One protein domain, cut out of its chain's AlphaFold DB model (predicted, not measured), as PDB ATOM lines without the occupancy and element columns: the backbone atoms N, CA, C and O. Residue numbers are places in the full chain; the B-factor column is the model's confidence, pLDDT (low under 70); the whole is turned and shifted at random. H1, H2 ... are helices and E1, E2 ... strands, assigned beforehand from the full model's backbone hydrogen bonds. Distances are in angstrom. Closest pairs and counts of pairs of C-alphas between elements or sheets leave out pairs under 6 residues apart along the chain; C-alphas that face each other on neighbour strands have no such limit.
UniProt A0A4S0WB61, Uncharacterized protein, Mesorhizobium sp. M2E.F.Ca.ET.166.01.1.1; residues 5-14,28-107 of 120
ATOM      1  N   TYR A   5     -22.745 -17.276 -21.140       96.19
ATOM      2  CA  TYR A   5     -22.822 -15.856 -20.835       96.19
ATOM      3  C   TYR A   5     -23.850 -15.203 -21.751       96.19
ATOM      4  O   TYR A   5     -23.896 -15.478 -22.949       96.19
ATOM      5  N   TYR A   6     -24.652 -14.308 -21.197       96.75
ATOM      6  CA  TYR A   6     -25.819 -13.737 -21.842       96.75
ATOM      7  C   TYR A   6     -25.640 -12.253 -22.120       96.75
ATOM      8  O   TYR A   6     -25.093 -11.492 -21.317       96.75
ATOM      9  N   ARG A   7     -26.142 -11.818 -23.268       96.25
ATOM     10  CA  ARG A   7     -26.215 -10.410 -23.638       96.25
ATOM     11  C   ARG A   7     -27.510 -10.169 -24.382       96.25
ATOM     12  O   ARG A   7     -27.835 -10.908 -25.300       96.25
ATOM     13  N   ILE A   8     -28.215  -9.112 -24.009       96.69
ATOM     14  CA  ILE A   8     -29.370  -8.653 -24.774       96.69
ATOM     15  C   ILE A   8     -28.904  -7.523 -25.683       96.69
ATOM     16  O   ILE A   8     -28.363  -6.525 -25.203       96.69
ATOM     17  N   ASP A   9     -29.099  -7.681 -26.981       93.25
ATOM     18  CA  ASP A   9     -28.911  -6.618 -27.965       93.25
ATOM     19  C   ASP A   9     -30.247  -6.301 -28.630       93.25
ATOM     20  O   ASP A   9     -31.238  -6.987 -28.408       93.25
ATOM     21  N   GLU A  10     -30.304  -5.220 -29.397       92.38
ATOM     22  CA  GLU A  10     -31.483  -4.896 -30.191       92.38
ATOM     23  C   GLU A  10     -31.190  -5.149 -31.663       92.38
ATOM     24  O   GLU A  10     -30.074  -4.940 -32.140       92.38
ATOM     25  N   THR A  11     -32.202  -5.593 -32.390       88.38
ATOM     26  CA  THR A  11     -32.139  -5.670 -33.844       88.38
ATOM     27  C   THR A  11     -33.350  -4.954 -34.399       88.38
ATOM     28  O   THR A  11     -34.490  -5.245 -34.027       88.38
ATOM     29  N   THR A  12     -33.085  -3.986 -35.267       86.69
ATOM     30  CA  THR A  12     -34.108  -3.321 -36.064       86.69
ATOM     31  C   THR A  12     -34.248  -4.109 -37.352       86.69
ATOM     32  O   THR A  12     -33.308  -4.197 -38.141       86.69
ATOM     33  N   TYR A  13     -35.404  -4.734 -37.528       83.50
ATOM     34  CA  TYR A  13     -35.720  -5.440 -38.762       83.50
ATOM     35  C   TYR A  13     -36.205  -4.444 -39.815       83.50
ATOM     36  O   TYR A  13     -36.718  -3.382 -39.467       83.50
ATOM     37  N   SER A  14     -36.044  -4.778 -41.096       81.81
ATOM     38  CA  SER A  14     -36.652  -3.988 -42.171       81.81
ATOM     39  C   SER A  14     -38.175  -3.994 -42.020       81.81
ATOM     40  O   SER A  14     -38.756  -5.030 -41.693       81.81
ATOM     41  N   PRO A  28     -39.875  -2.768 -36.793       82.56
ATOM     42  CA  PRO A  28     -39.934  -3.042 -35.367       82.56
ATOM     43  C   PRO A  28     -38.532  -3.312 -34.810       82.56
ATOM     44  O   PRO A  28     -37.829  -4.224 -35.254       82.56
ATOM     45  N   THR A  29     -38.147  -2.559 -33.781       86.56
ATOM     46  CA  THR A  29     -36.952  -2.854 -32.982       86.56
ATOM     47  C   THR A  29     -37.311  -3.865 -31.902       86.56
ATOM     48  O   THR A  29     -38.204  -3.623 -31.089       86.56
ATOM     49  N   ARG A  30     -36.615  -5.007 -31.884       90.50
ATOM     50  CA  ARG A  30     -36.843  -6.076 -30.902       90.50
ATOM     51  C   ARG A  30     -35.565  -6.380 -30.115       90.50
ATOM     52  O   ARG A  30     -34.495  -6.447 -30.724       90.50
ATOM     53  N   PRO A  31     -35.652  -6.574 -28.786       93.69
ATOM     54  CA  PRO A  31     -34.538  -7.091 -28.008       93.69
ATOM     55  C   PRO A  31     -34.348  -8.588 -28.292       93.69
ATOM     56  O   PRO A  31     -35.295  -9.366 -28.211       93.69
ATOM     57  N   ASN A  32     -33.116  -8.983 -28.587       94.69
ATOM     58  CA  ASN A  32     -32.690 -10.354 -28.829       94.69
ATOM     59  C   ASN A  32     -31.731 -10.798 -27.723       94.69
ATOM     60  O   ASN A  32     -30.773 -10.096 -27.394       94.69
ATOM     61  N   LEU A  33     -31.981 -11.977 -27.155       96.19
ATOM     62  CA  LEU A  33     -31.093 -12.605 -26.183       96.19
ATOM     63  C   LEU A  33     -30.047 -13.453 -26.914       96.19
ATOM     64  O   LEU A  33     -30.382 -14.421 -27.591       96.19
ATOM     65  N   HIS A  34     -28.777 -13.117 -26.728       94.75
ATOM     66  CA  HIS A  34     -27.641 -13.884 -27.217       94.75
ATOM     67  C   HIS A  34     -27.015 -14.672 -26.070       94.75
ATOM     68  O   HIS A  34     -26.711 -14.104 -25.019       94.75
ATOM     69  N   ALA A  35     -26.801 -15.968 -26.292       95.81
ATOM     70  CA  ALA A  35     -26.079 -16.848 -25.386       95.81
ATOM     71  C   ALA A  35     -24.734 -17.231 -26.013       95.81
ATOM     72  O   ALA A  35     -24.683 -17.789 -27.107       95.81
ATOM     73  N   TYR A  36     -23.649 -16.942 -25.305       95.44
ATOM     74  CA  TYR A  36     -22.282 -17.211 -25.728       95.44
ATOM     75  C   TYR A  36     -21.675 -18.296 -24.848       95.44
ATOM     76  O   TYR A  36     -21.746 -18.224 -23.621       95.44
ATOM     77  N   LYS A  37     -21.053 -19.298 -25.465       95.25
ATOM     78  CA  LYS A  37     -20.391 -20.381 -24.730       95.25
ATOM     79  C   LYS A  37     -19.072 -19.886 -24.145       95.25
ATOM     80  O   LYS A  37     -18.291 -19.234 -24.841       95.25
ATOM     81  N   ALA A  38     -18.794 -20.221 -22.889       95.00
ATOM     82  CA  ALA A  38     -17.477 -20.005 -22.304       95.00
ATOM     83  C   ALA A  38     -16.462 -20.975 -22.937       95.00
ATOM     84  O   ALA A  38     -16.624 -22.192 -22.859       95.00
ATOM     85  N   ARG A  39     -15.412 -20.441 -23.577       93.19
ATOM     86  CA  ARG A  39     -14.318 -21.233 -24.168       93.19
ATOM     87  C   ARG A  39     -13.226 -21.539 -23.151       93.19
ATOM     88  O   ARG A  39     -12.695 -22.643 -23.113       93.19
ATOM     89  N   LYS A  40     -12.848 -20.535 -22.356       92.19
ATOM     90  CA  LYS A  40     -11.740 -20.622 -21.399       92.19
ATOM     91  C   LYS A  40     -12.026 -19.773 -20.170       92.19
ATOM     92  O   LYS A  40     -12.403 -18.611 -20.301       92.19
ATOM     93  N   HIS A  41     -11.749 -20.325 -18.996       93.75
ATOM     94  CA  HIS A  41     -11.778 -19.587 -17.738       93.75
ATOM     95  C   HIS A  41     -10.372 -19.140 -17.347       93.75
ATOM     96  O   HIS A  41      -9.395 -19.873 -17.505       93.75
ATOM     97  N   THR A  42     -10.275 -17.920 -16.836       93.00
ATOM     98  CA  THR A  42      -9.084 -17.395 -16.174       93.00
ATOM     99  C   THR A  42      -9.472 -16.948 -14.761       93.00
ATOM    100  O   THR A  42     -10.649 -16.696 -14.504       93.00
ATOM    101  N   PRO A  43      -8.521 -16.807 -13.823       92.94
ATOM    102  CA  PRO A  43      -8.850 -16.367 -12.463       92.94
ATOM    103  C   PRO A  43      -9.583 -15.016 -12.414       92.94
ATOM    104  O   PRO A  43     -10.414 -14.784 -11.544       92.94
ATOM    105  N   CYS A  44      -9.300 -14.130 -13.372       94.31
ATOM    106  CA  CYS A  44      -9.894 -12.798 -13.456       94.31
ATOM    107  C   CYS A  44     -11.102 -12.702 -14.403       94.31
ATOM    108  O   CYS A  44     -11.733 -11.646 -14.476       94.31
ATOM    109  N   GLY A  45     -11.441 -13.751 -15.159       94.69
ATOM    110  CA  GLY A  45     -12.441 -13.612 -16.208       94.69
ATOM    111  C   GLY A  45     -12.738 -14.861 -17.024       94.69
ATOM    112  O   GLY A  45     -12.402 -15.987 -16.669       94.69
ATOM    113  N   VAL A  46     -13.406 -14.641 -18.147       95.56
ATOM    114  CA  VAL A  46     -13.794 -15.690 -19.089       95.56
ATOM    115  C   VAL A  46     -13.559 -15.214 -20.517       95.56
ATOM    116  O   VAL A  46     -13.736 -14.038 -20.824       95.56
ATOM    117  N   VAL A  47     -13.156 -16.116 -21.403       95.75
ATOM    118  CA  VAL A  47     -13.192 -15.890 -22.849       95.75
ATOM    119  C   VAL A  47     -14.446 -16.561 -23.384       95.75
ATOM    120  O   VAL A  47     -14.597 -17.775 -23.240       95.75
ATOM    121  N   ILE A  48     -15.340 -15.778 -23.983       95.50
ATOM    122  CA  ILE A  48     -16.570 -16.264 -24.608       95.50
ATOM    123  C   ILE A  48     -16.397 -16.424 -26.117       95.50
ATOM    124  O   ILE A  48     -15.578 -15.748 -26.742       95.50
ATOM    125  N   ASP A  49     -17.192 -17.313 -26.693       94.31
ATOM    126  CA  ASP A  49     -17.307 -17.492 -28.133       94.31
ATOM    127  C   ASP A  49     -18.264 -16.456 -28.733       94.31
ATOM    128  O   ASP A  49     -19.472 -16.663 -28.702       94.31
ATOM    129  N   ASP A  50     -17.748 -15.334 -29.240       91.00
ATOM    130  CA  ASP A  50     -18.541 -14.287 -29.904       91.00
ATOM    131  C   ASP A  50     -18.511 -14.396 -31.438       91.00
ATOM    132  O   ASP A  50     -18.618 -13.386 -32.131       91.00
ATOM    133  N   TYR A  51     -18.347 -15.612 -31.971       86.75
ATOM    134  CA  TYR A  51     -18.159 -15.898 -33.401       86.75
ATOM    135  C   TYR A  51     -16.845 -15.368 -34.000       86.75
ATOM    136  O   TYR A  51     -16.593 -15.568 -35.187       86.75
ATOM    137  N   SER A  52     -15.971 -14.744 -33.202       90.06
ATOM    138  CA  SER A  52     -14.606 -14.427 -33.624       90.06
ATOM    139  C   SER A  52     -13.642 -15.592 -33.367       90.06
ATOM    140  O   SER A  52     -13.831 -16.413 -32.459       90.06
ATOM    141  N   GLU A  53     -12.556 -15.658 -34.144       89.19
ATOM    142  CA  GLU A  53     -11.514 -16.683 -33.977       89.19
ATOM    143  C   GLU A  53     -10.925 -16.663 -32.561       89.19
ATOM    144  O   GLU A  53     -10.776 -17.706 -31.924       89.19
ATOM    145  N   ARG A  54     -10.647 -15.467 -32.031       90.06
ATOM    146  CA  ARG A  54     -10.032 -15.283 -30.706       90.06
ATOM    147  C   ARG A  54     -11.042 -15.321 -29.559       90.06
ATOM    148  O   ARG A  54     -10.644 -15.532 -28.413       90.06
ATOM    149  N   GLY A  55     -12.328 -15.149 -29.855       93.19
ATOM    150  CA  GLY A  55     -13.361 -14.917 -28.856       93.19
ATOM    151  C   GLY A  55     -13.199 -13.562 -28.161       93.19
ATOM    152  O   GLY A  55     -12.290 -12.775 -28.447       93.19
ATOM    153  N   LYS A  56     -14.066 -13.308 -27.180       94.25
ATOM    154  CA  LYS A  56     -14.071 -12.057 -26.417       94.25
ATOM    155  C   LYS A  56     -13.796 -12.294 -24.951       94.25
ATOM    156  O   LYS A  56     -14.479 -13.076 -24.297       94.25
ATOM    157  N   PHE A  57     -12.805 -11.589 -24.416       95.44
ATOM    158  CA  PHE A  57     -12.495 -11.653 -22.994       95.44
ATOM    159  C   PHE A  57     -13.423 -10.746 -22.177       95.44
ATOM    160  O   PHE A  57     -13.613  -9.571 -22.497       95.44
ATOM    161  N   ILE A  58     -13.968 -11.294 -21.096       95.31
ATOM    162  CA  ILE A  58     -14.797 -10.608 -20.112       95.31
ATOM    163  C   ILE A  58     -14.092 -10.712 -18.768       95.31
ATOM    164  O   ILE A  58     -13.977 -11.794 -18.189       95.31
ATOM    165  N   ASN A  59     -13.641  -9.573 -18.256       95.94
ATOM    166  CA  ASN A  59     -13.093  -9.485 -16.913       95.94
ATOM    167  C   ASN A  59     -14.239  -9.361 -15.897       95.94
ATOM    168  O   ASN A  59     -15.040  -8.427 -15.978       95.94
ATOM    169  N   ARG A  60     -14.298 -10.283 -14.928       92.19
ATOM    170  CA  ARG A  60     -15.357 -10.337 -13.904       92.19
ATOM    171  C   ARG A  60     -15.295  -9.159 -12.925       92.19
ATOM    172  O   ARG A  60     -16.302  -8.819 -12.317       92.19
ATOM    173  N   ASN A  61     -14.147  -8.489 -12.828       93.06
ATOM    174  CA  ASN A  61     -13.944  -7.350 -11.930       93.06
ATOM    175  C   ASN A  61     -14.250  -6.001 -12.592       93.06
ATOM    176  O   ASN A  61     -14.184  -4.956 -11.945       93.06
ATOM    177  N   TRP A  62     -14.552  -5.976 -13.893       94.06
ATOM    178  CA  TRP A  62     -14.912  -4.732 -14.562       94.06
ATOM    179  C   TRP A  62     -16.365  -4.370 -14.299       94.06
ATOM    180  O   TRP A  62     -17.259  -5.205 -14.398       94.06
ATOM    181  N   ARG A  63     -16.609  -3.078 -14.056       89.44
ATOM    182  CA  ARG A  63     -17.966  -2.533 -13.914       89.44
ATOM    183  C   ARG A  63     -18.780  -2.658 -15.204       89.44
ATOM    184  O   ARG A  63     -19.996  -2.803 -15.155       89.44
ATOM    185  N   LYS A  64     -18.123  -2.550 -16.362       89.69
ATOM    186  CA  LYS A  64     -18.749  -2.697 -17.680       89.69
ATOM    187  C   LYS A  64     -18.321  -4.027 -18.279       89.69
ATOM    188  O   LYS A  64     -17.199  -4.154 -18.764       89.69
ATOM    189  N   GLN A  65     -19.227  -4.989 -18.246       93.94
ATOM    190  CA  GLN A  65     -19.020  -6.310 -18.826       93.94
ATOM    191  C   GLN A  65     -19.762  -6.409 -20.158       93.94
ATOM    192  O   GLN A  65     -20.815  -5.798 -20.343       93.94
ATOM    193  N   PHE A  66     -19.186  -7.141 -21.113       94.56
ATOM    194  CA  PHE A  66     -19.787  -7.299 -22.438       94.56
ATOM    195  C   PHE A  66     -21.024  -8.208 -22.409       94.56
ATOM    196  O   PHE A  66     -22.016  -7.877 -23.058       94.56
ATOM    197  N   ALA A  67     -20.943  -9.316 -21.670       95.81
ATOM    198  CA  ALA A  67     -22.004 -10.285 -21.411       95.81
ATOM    199  C   ALA A  67     -21.919 -10.715 -19.936       95.81
ATOM    200  O   ALA A  67     -20.865 -10.550 -19.317       95.81
ATOM    201  N   LEU A  68     -23.012 -11.236 -19.383       96.19
ATOM    202  CA  LEU A  68     -23.162 -11.543 -17.957       96.19
ATOM    203  C   LEU A  68     -23.489 -13.028 -17.728       96.19
ATOM    204  O   LEU A  68     -24.081 -13.645 -18.609       96.19
ATOM    205  N   PRO A  69     -23.103 -13.620 -16.586       94.88
ATOM    206  CA  PRO A  69     -23.359 -15.032 -16.286       94.88
ATOM    207  C   PRO A  69     -24.838 -15.441 -16.302       94.88
ATOM    208  O   PRO A  69     -25.143 -16.592 -16.606       94.88
ATOM    209  N   THR A  70     -25.761 -14.526 -15.986       95.94
ATOM    210  CA  THR A  70     -27.201 -14.822 -15.927       95.94
ATOM    211  C   THR A  70     -28.027 -13.943 -16.861       95.94
ATOM    212  O   THR A  70     -27.617 -12.853 -17.277       95.94
ATOM    213  N   VAL A  71     -29.219 -14.432 -17.208       96.69
ATOM    214  CA  VAL A  71     -30.165 -13.696 -18.056       96.69
ATOM    215  C   VAL A  71     -30.703 -12.478 -17.307       96.69
ATOM    216  O   VAL A  71     -30.816 -11.402 -17.891       96.69
ATOM    217  N   GLU A  72     -30.976 -12.609 -16.011       97.06
ATOM    218  CA  GLU A  72     -31.478 -11.534 -15.156       97.06
ATOM    219  C   GLU A  72     -30.489 -10.364 -15.097       97.06
ATOM    220  O   GLU A  72     -30.869  -9.207 -15.293       97.06
ATOM    221  N   GLU A  73     -29.200 -10.656 -14.911       95.50
ATOM    222  CA  GLU A  73     -28.151  -9.638 -14.940       95.50
ATOM    223  C   GLU A  73     -28.055  -8.975 -16.323       95.50
ATOM    224  O   GLU A  73     -27.928  -7.749 -16.426       95.50
ATOM    225  N   ALA A  74     -28.173  -9.755 -17.405       96.25
ATOM    226  CA  ALA A  74     -28.187  -9.227 -18.766       96.25
ATOM    227  C   ALA A  74     -29.376  -8.280 -19.021       96.25
ATOM    228  O   ALA A  74     -29.195  -7.253 -19.686       96.25
ATOM    229  N   ILE A  75     -30.556  -8.565 -18.454       96.69
ATOM    230  CA  ILE A  75     -31.738  -7.685 -18.495       96.69
ATOM    231  C   ILE A  75     -31.450  -6.362 -17.789       96.69
ATOM    232  O   ILE A  75     -31.676  -5.296 -18.368       96.69
ATOM    233  N   VAL A  76     -30.911  -6.412 -16.567       96.44
ATOM    234  CA  VAL A  76     -30.562  -5.209 -15.795       96.44
ATOM    235  C   VAL A  76     -29.550  -4.354 -16.560       96.44
ATOM    236  O   VAL A  76     -29.739  -3.146 -16.721       96.44
ATOM    237  N   SER A  77     -28.509  -4.983 -17.109       95.62
ATOM    238  CA  SER A  77     -27.494  -4.311 -17.923       95.62
ATOM    239  C   SER A  77     -28.079  -3.675 -19.188       95.62
ATOM    240  O   SER A  77     -27.738  -2.540 -19.537       95.62
ATOM    241  N   TYR A  78     -28.988  -4.366 -19.882       95.94
ATOM    242  CA  TYR A  78     -29.664  -3.830 -21.063       95.94
ATOM    243  C   TYR A  78     -30.531  -2.615 -20.731       95.94
ATOM    244  O   TYR A  78     -30.386  -1.576 -21.381       95.94
ATOM    245  N   ARG A  79     -31.362  -2.704 -19.685       96.00
ATOM    246  CA  ARG A  79     -32.184  -1.581 -19.217       96.00
ATOM    247  C   ARG A  79     -31.312  -0.370 -18.881       96.00
ATOM    248  O   ARG A  79     -31.553   0.705 -19.422       96.00
ATOM    249  N   ALA A  80     -30.250  -0.559 -18.099       95.69
ATOM    250  CA  ALA A  80     -29.342   0.525 -17.725       95.69
ATOM    251  C   ALA A  80     -28.696   1.208 -18.948       95.69
ATOM    252  O   ALA A  80     -28.572   2.436 -18.997       95.69
ATOM    253  N   ARG A  81     -28.307   0.437 -19.976       94.75
ATOM    254  CA  ARG A  81     -27.797   1.005 -21.237       94.75
ATOM    255  C   ARG A  81     -28.860   1.817 -21.974       94.75
ATOM    256  O   ARG A  81     -28.541   2.898 -22.466       94.75
ATOM    257  N   LYS A  82     -30.097   1.321 -22.044       94.94
ATOM    258  CA  LYS A  82     -31.206   1.986 -22.745       94.94
ATOM    259  C   LYS A  82     -31.644   3.267 -22.048       94.94
ATOM    260  O   LYS A  82     -31.787   4.292 -22.703       94.94
ATOM    261  N   GLU A  83     -31.747   3.250 -20.726       96.69
ATOM    262  CA  GLU A  83     -32.009   4.448 -19.923       96.69
ATOM    263  C   GLU A  83     -30.910   5.496 -20.119       96.69
ATOM    264  O   GLU A  83     -31.191   6.676 -20.342       96.69
ATOM    265  N   ARG A  84     -29.639   5.069 -20.135       96.31
ATOM    266  CA  ARG A  84     -28.528   5.977 -20.435       96.31
ATOM    267  C   ARG A  84     -28.623   6.557 -21.848       96.31
ATOM    268  O   ARG A  84     -28.345   7.742 -22.025       96.31
ATOM    269  N   GLN A  85     -29.003   5.747 -22.834       96.38
ATOM    270  CA  GLN A  85     -29.188   6.178 -24.219       96.38
ATOM    271  C   GLN A  85     -30.316   7.213 -24.340       96.38
ATOM    272  O   GLN A  85     -30.106   8.254 -24.960       96.38
ATOM    273  N   ILE A  86     -31.454   6.992 -23.670       97.56
ATOM    274  CA  ILE A  86     -32.545   7.975 -23.564       97.56
ATOM    275  C   ILE A  86     -32.012   9.296 -23.004       97.56
ATOM    276  O   ILE A  86     -32.234  10.349 -23.599       97.56
ATOM    277  N   GLY A  87     -31.255   9.248 -21.905       97.94
ATOM    278  CA  GLY A  87     -30.686  10.449 -21.293       97.94
ATOM    279  C   GLY A  87     -29.751  11.228 -22.227       97.94
ATOM    280  O   GLY A  87     -29.800  12.458 -22.256       97.94
ATOM    281  N   ILE A  88     -28.932  10.530 -23.023       97.81
ATOM    282  CA  ILE A  88     -28.063  11.153 -24.035       97.81
ATOM    283  C   ILE A  88     -28.906  11.831 -25.120       97.81
ATOM    284  O   ILE A  88     -28.666  12.990 -25.445       97.81
ATOM    285  N   TYR A  89     -29.920  11.148 -25.651       98.00
ATOM    286  CA  TYR A  89     -30.769  11.714 -26.699       98.00
ATOM    287  C   TYR A  89     -31.581  12.909 -26.216       98.00
ATOM    288  O   TYR A  89     -31.660  13.911 -26.918       98.00
ATOM    289  N   GLN A  90     -32.100  12.864 -24.994       98.44
ATOM    290  CA  GLN A  90     -32.763  14.017 -24.391       98.44
ATOM    291  C   GLN A  90     -31.811  15.205 -24.221       98.44
ATOM    292  O   GLN A  90     -32.210  16.339 -24.468       98.44
ATOM    293  N   ALA A  91     -30.556  14.971 -23.822       98.06
ATOM    294  CA  ALA A  91     -29.560  16.037 -23.736       98.06
ATOM    295  C   ALA A  91     -29.274  16.660 -25.110       98.06
ATOM    296  O   ALA A  91     -29.251  17.884 -25.223       98.06
ATOM    297  N   ASN A  92     -29.149  15.836 -26.153       98.00
ATOM    298  CA  ASN A  92     -28.955  16.312 -27.523       98.00
ATOM    299  C   ASN A  92     -30.164  17.116 -28.022       98.00
ATOM    300  O   ASN A  92     -29.986  18.204 -28.560       98.00
ATOM    301  N   ILE A  93     -31.388  16.628 -27.794       98.38
ATOM    302  CA  ILE A  93     -32.622  17.346 -28.151       98.38
ATOM    303  C   ILE A  93     -32.680  18.702 -27.441       98.38
ATOM    304  O   ILE A  93     -32.998  19.705 -28.072       98.38
ATOM    305  N   ARG A  94     -32.336  18.763 -26.146       97.62
ATOM    306  CA  ARG A  94     -32.277  20.032 -25.403       97.62
ATOM    307  C   ARG A  94     -31.287  21.012 -26.026       97.62
ATOM    308  O   ARG A  94     -31.659  22.157 -26.248       97.62
ATOM    309  N   ALA A  95     -30.076  20.559 -26.348       96.12
ATOM    310  CA  ALA A  95     -29.062  21.403 -26.978       96.12
ATOM    311  C   ALA A  95     -29.514  21.927 -28.355       96.12
ATOM    312  O   ALA A  95     -29.313  23.097 -28.672       96.12
ATOM    313  N   ILE A  96     -30.175  21.086 -29.156       97.06
ATOM    314  CA  ILE A  96     -30.740  21.485 -30.453       97.06
ATOM    315  C   ILE A  96     -31.838  22.540 -30.263       97.06
ATOM    316  O   ILE A  96     -31.830  23.565 -30.941       97.06
ATOM    317  N   ASN A  97     -32.757  22.323 -29.321       97.19
ATOM    318  CA  ASN A  97     -33.828  23.275 -29.029       97.19
ATOM    319  C   ASN A  97     -33.287  24.623 -28.539       97.19
ATOM    320  O   ASN A  97     -33.808  25.665 -28.925       97.19
ATOM    321  N   GLU A  98     -32.233  24.618 -27.723       93.94
ATOM    322  CA  GLU A  98     -31.563  25.837 -27.269       93.94
ATOM    323  C   GLU A  98     -30.936  26.605 -28.440       93.94
ATOM    324  O   GLU A  98     -31.139  27.813 -28.560       93.94
ATOM    325  N   ALA A  99     -30.251  25.910 -29.354       91.62
ATOM    326  CA  ALA A  99     -29.681  26.521 -30.552       91.62
ATOM    327  C   ALA A  99     -30.760  27.135 -31.464       91.62
ATOM    328  O   ALA A  99     -30.597  28.256 -31.945       91.62
ATOM    329  N   LEU A 100     -31.886  26.438 -31.660       93.38
ATOM    330  CA  LEU A 100     -33.032  26.953 -32.418       93.38
ATOM    331  C   LEU A 100     -33.669  28.171 -31.741       93.38
ATOM    332  O   LEU A 100     -33.976  29.162 -32.402       93.38
ATOM    333  N   HIS A 101     -33.849  28.124 -30.420       90.38
ATOM    334  CA  HIS A 101     -34.360  29.258 -29.657       90.38
ATOM    335  C   HIS A 101     -33.438  30.475 -29.786       90.38
ATOM    336  O   HIS A 101     -33.911  31.591 -30.006       90.38
ATOM    337  N   TYR A 102     -32.126  30.259 -29.695       88.12
ATOM    338  CA  TYR A 102     -31.133  31.309 -29.870       88.12
ATOM    339  C   TYR A 102     -31.221  31.938 -31.264       88.12
ATOM    340  O   TYR A 102     -31.334  33.159 -31.369       88.12
ATOM    341  N   LEU A 103     -31.253  31.116 -32.318       87.06
ATOM    342  CA  LEU A 103     -31.392  31.576 -33.699       87.06
ATOM    343  C   LEU A 103     -32.646  32.443 -33.885       87.06
ATOM    344  O   LEU A 103     -32.568  33.525 -34.460       87.06
ATOM    345  N   ASN A 104     -33.785  31.999 -33.348       86.69
ATOM    346  CA  ASN A 104     -35.066  32.691 -33.504       86.69
ATOM    347  C   ASN A 104     -35.167  33.998 -32.702       86.69
ATOM    348  O   ASN A 104     -35.926  34.886 -33.080       86.69
ATOM    349  N   THR A 105     -34.451  34.118 -31.581       86.62
ATOM    350  CA  THR A 105     -34.549  35.287 -30.686       86.62
ATOM    351  C   THR A 105     -33.441  36.309 -30.895       86.62
ATOM    352  O   THR A 105     -33.687  37.508 -30.789       86.62
ATOM    353  N   LYS A 106     -32.216  35.848 -31.153       78.69
ATOM    354  CA  LYS A 106     -31.007  36.679 -31.217       78.69
ATOM    355  C   LYS A 106     -30.337  36.665 -32.589       78.69
ATOM    356  O   LYS A 106     -29.419  37.450 -32.805       78.69
ATOM    357  N   GLY A 107     -30.785  35.813 -33.514       72.06
ATOM    358  CA  GLY A 107     -30.139  35.625 -34.810       72.06
ATOM    359  C   GLY A 107     -28.831  34.840 -34.693       72.06
ATOM    360  O   GLY A 107     -28.678  33.964 -33.841       72.06
TER     361      GLY A 107
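This is residues 5 to 14 and 28 to 107 of the 120 residues of an uncharacterized protein of Mesorhizobium sp. M2E.F.Ca.ET.166.01.1.1 (UniProt A0A4S0WB61). One long straight helix, H1, sticks out from a small, strongly twisted sheet that is curled like part of a barrel; the first turns of H1, residues 71 to 79, pack on the sheet at E1, and residues 80 to 107 stand free as an arm that makes much of the length. The 90 printed residues hold E1, E2, E3, E4 and H1 along the chain, a mixed class. The sheet's order is E1, E2, E3, E4, all antiparallel. The whole is extended, with a radius of gyration of the C-alphas of 19.0 A and spans of 61 by 33 by 27 A.

Find C-alpha 5 at (-22.822, -15.856, -20.835); from there E1 runs through residues 5 to 12, 22.7 A. E2, residues 29 to 42, runs 35.6 A and bends by 69 degrees at residue 39. E3 is residues 45 to 48 and E4 residues 56 to 59. H1, residues 71 to 106, runs 52.1 A to C-alpha 106 at (-31.007, 36.679, -31.217).

Look first at edge strand E1 beside E2, where N 7 and O 34 are 2.9 A apart. The pairing is staggered: E2 pairs with E1 over residues 29 to 36 and with E3 over 38 to 42. E2, E3 and E4 form a meander, each the antiparallel neighbour of the one before, with hairpins E2 and E3, where N 47 and O 40 are 2.8 A apart, and E3 and E4, where N 58 and O 46 are 2.8 A apart. H1 is on the sheet but only grazes it; the closest C-alphas of E1 and H1 are those of Arg 7 and Ala 74, 5.4 A. E1 and E4 are apart. In H1 every O i to N i+4 pair is within hydrogen-bond range.

The C-alphas farthest apart, of Lys 40 and Lys 106, are 61.2 A apart. Residues 15 to 27 are not printed; C-alphas 14 and 28 are 7.6 A apart across this cut. The link from E4 to H1 is long. No printed residue is under 70 in pLDDT.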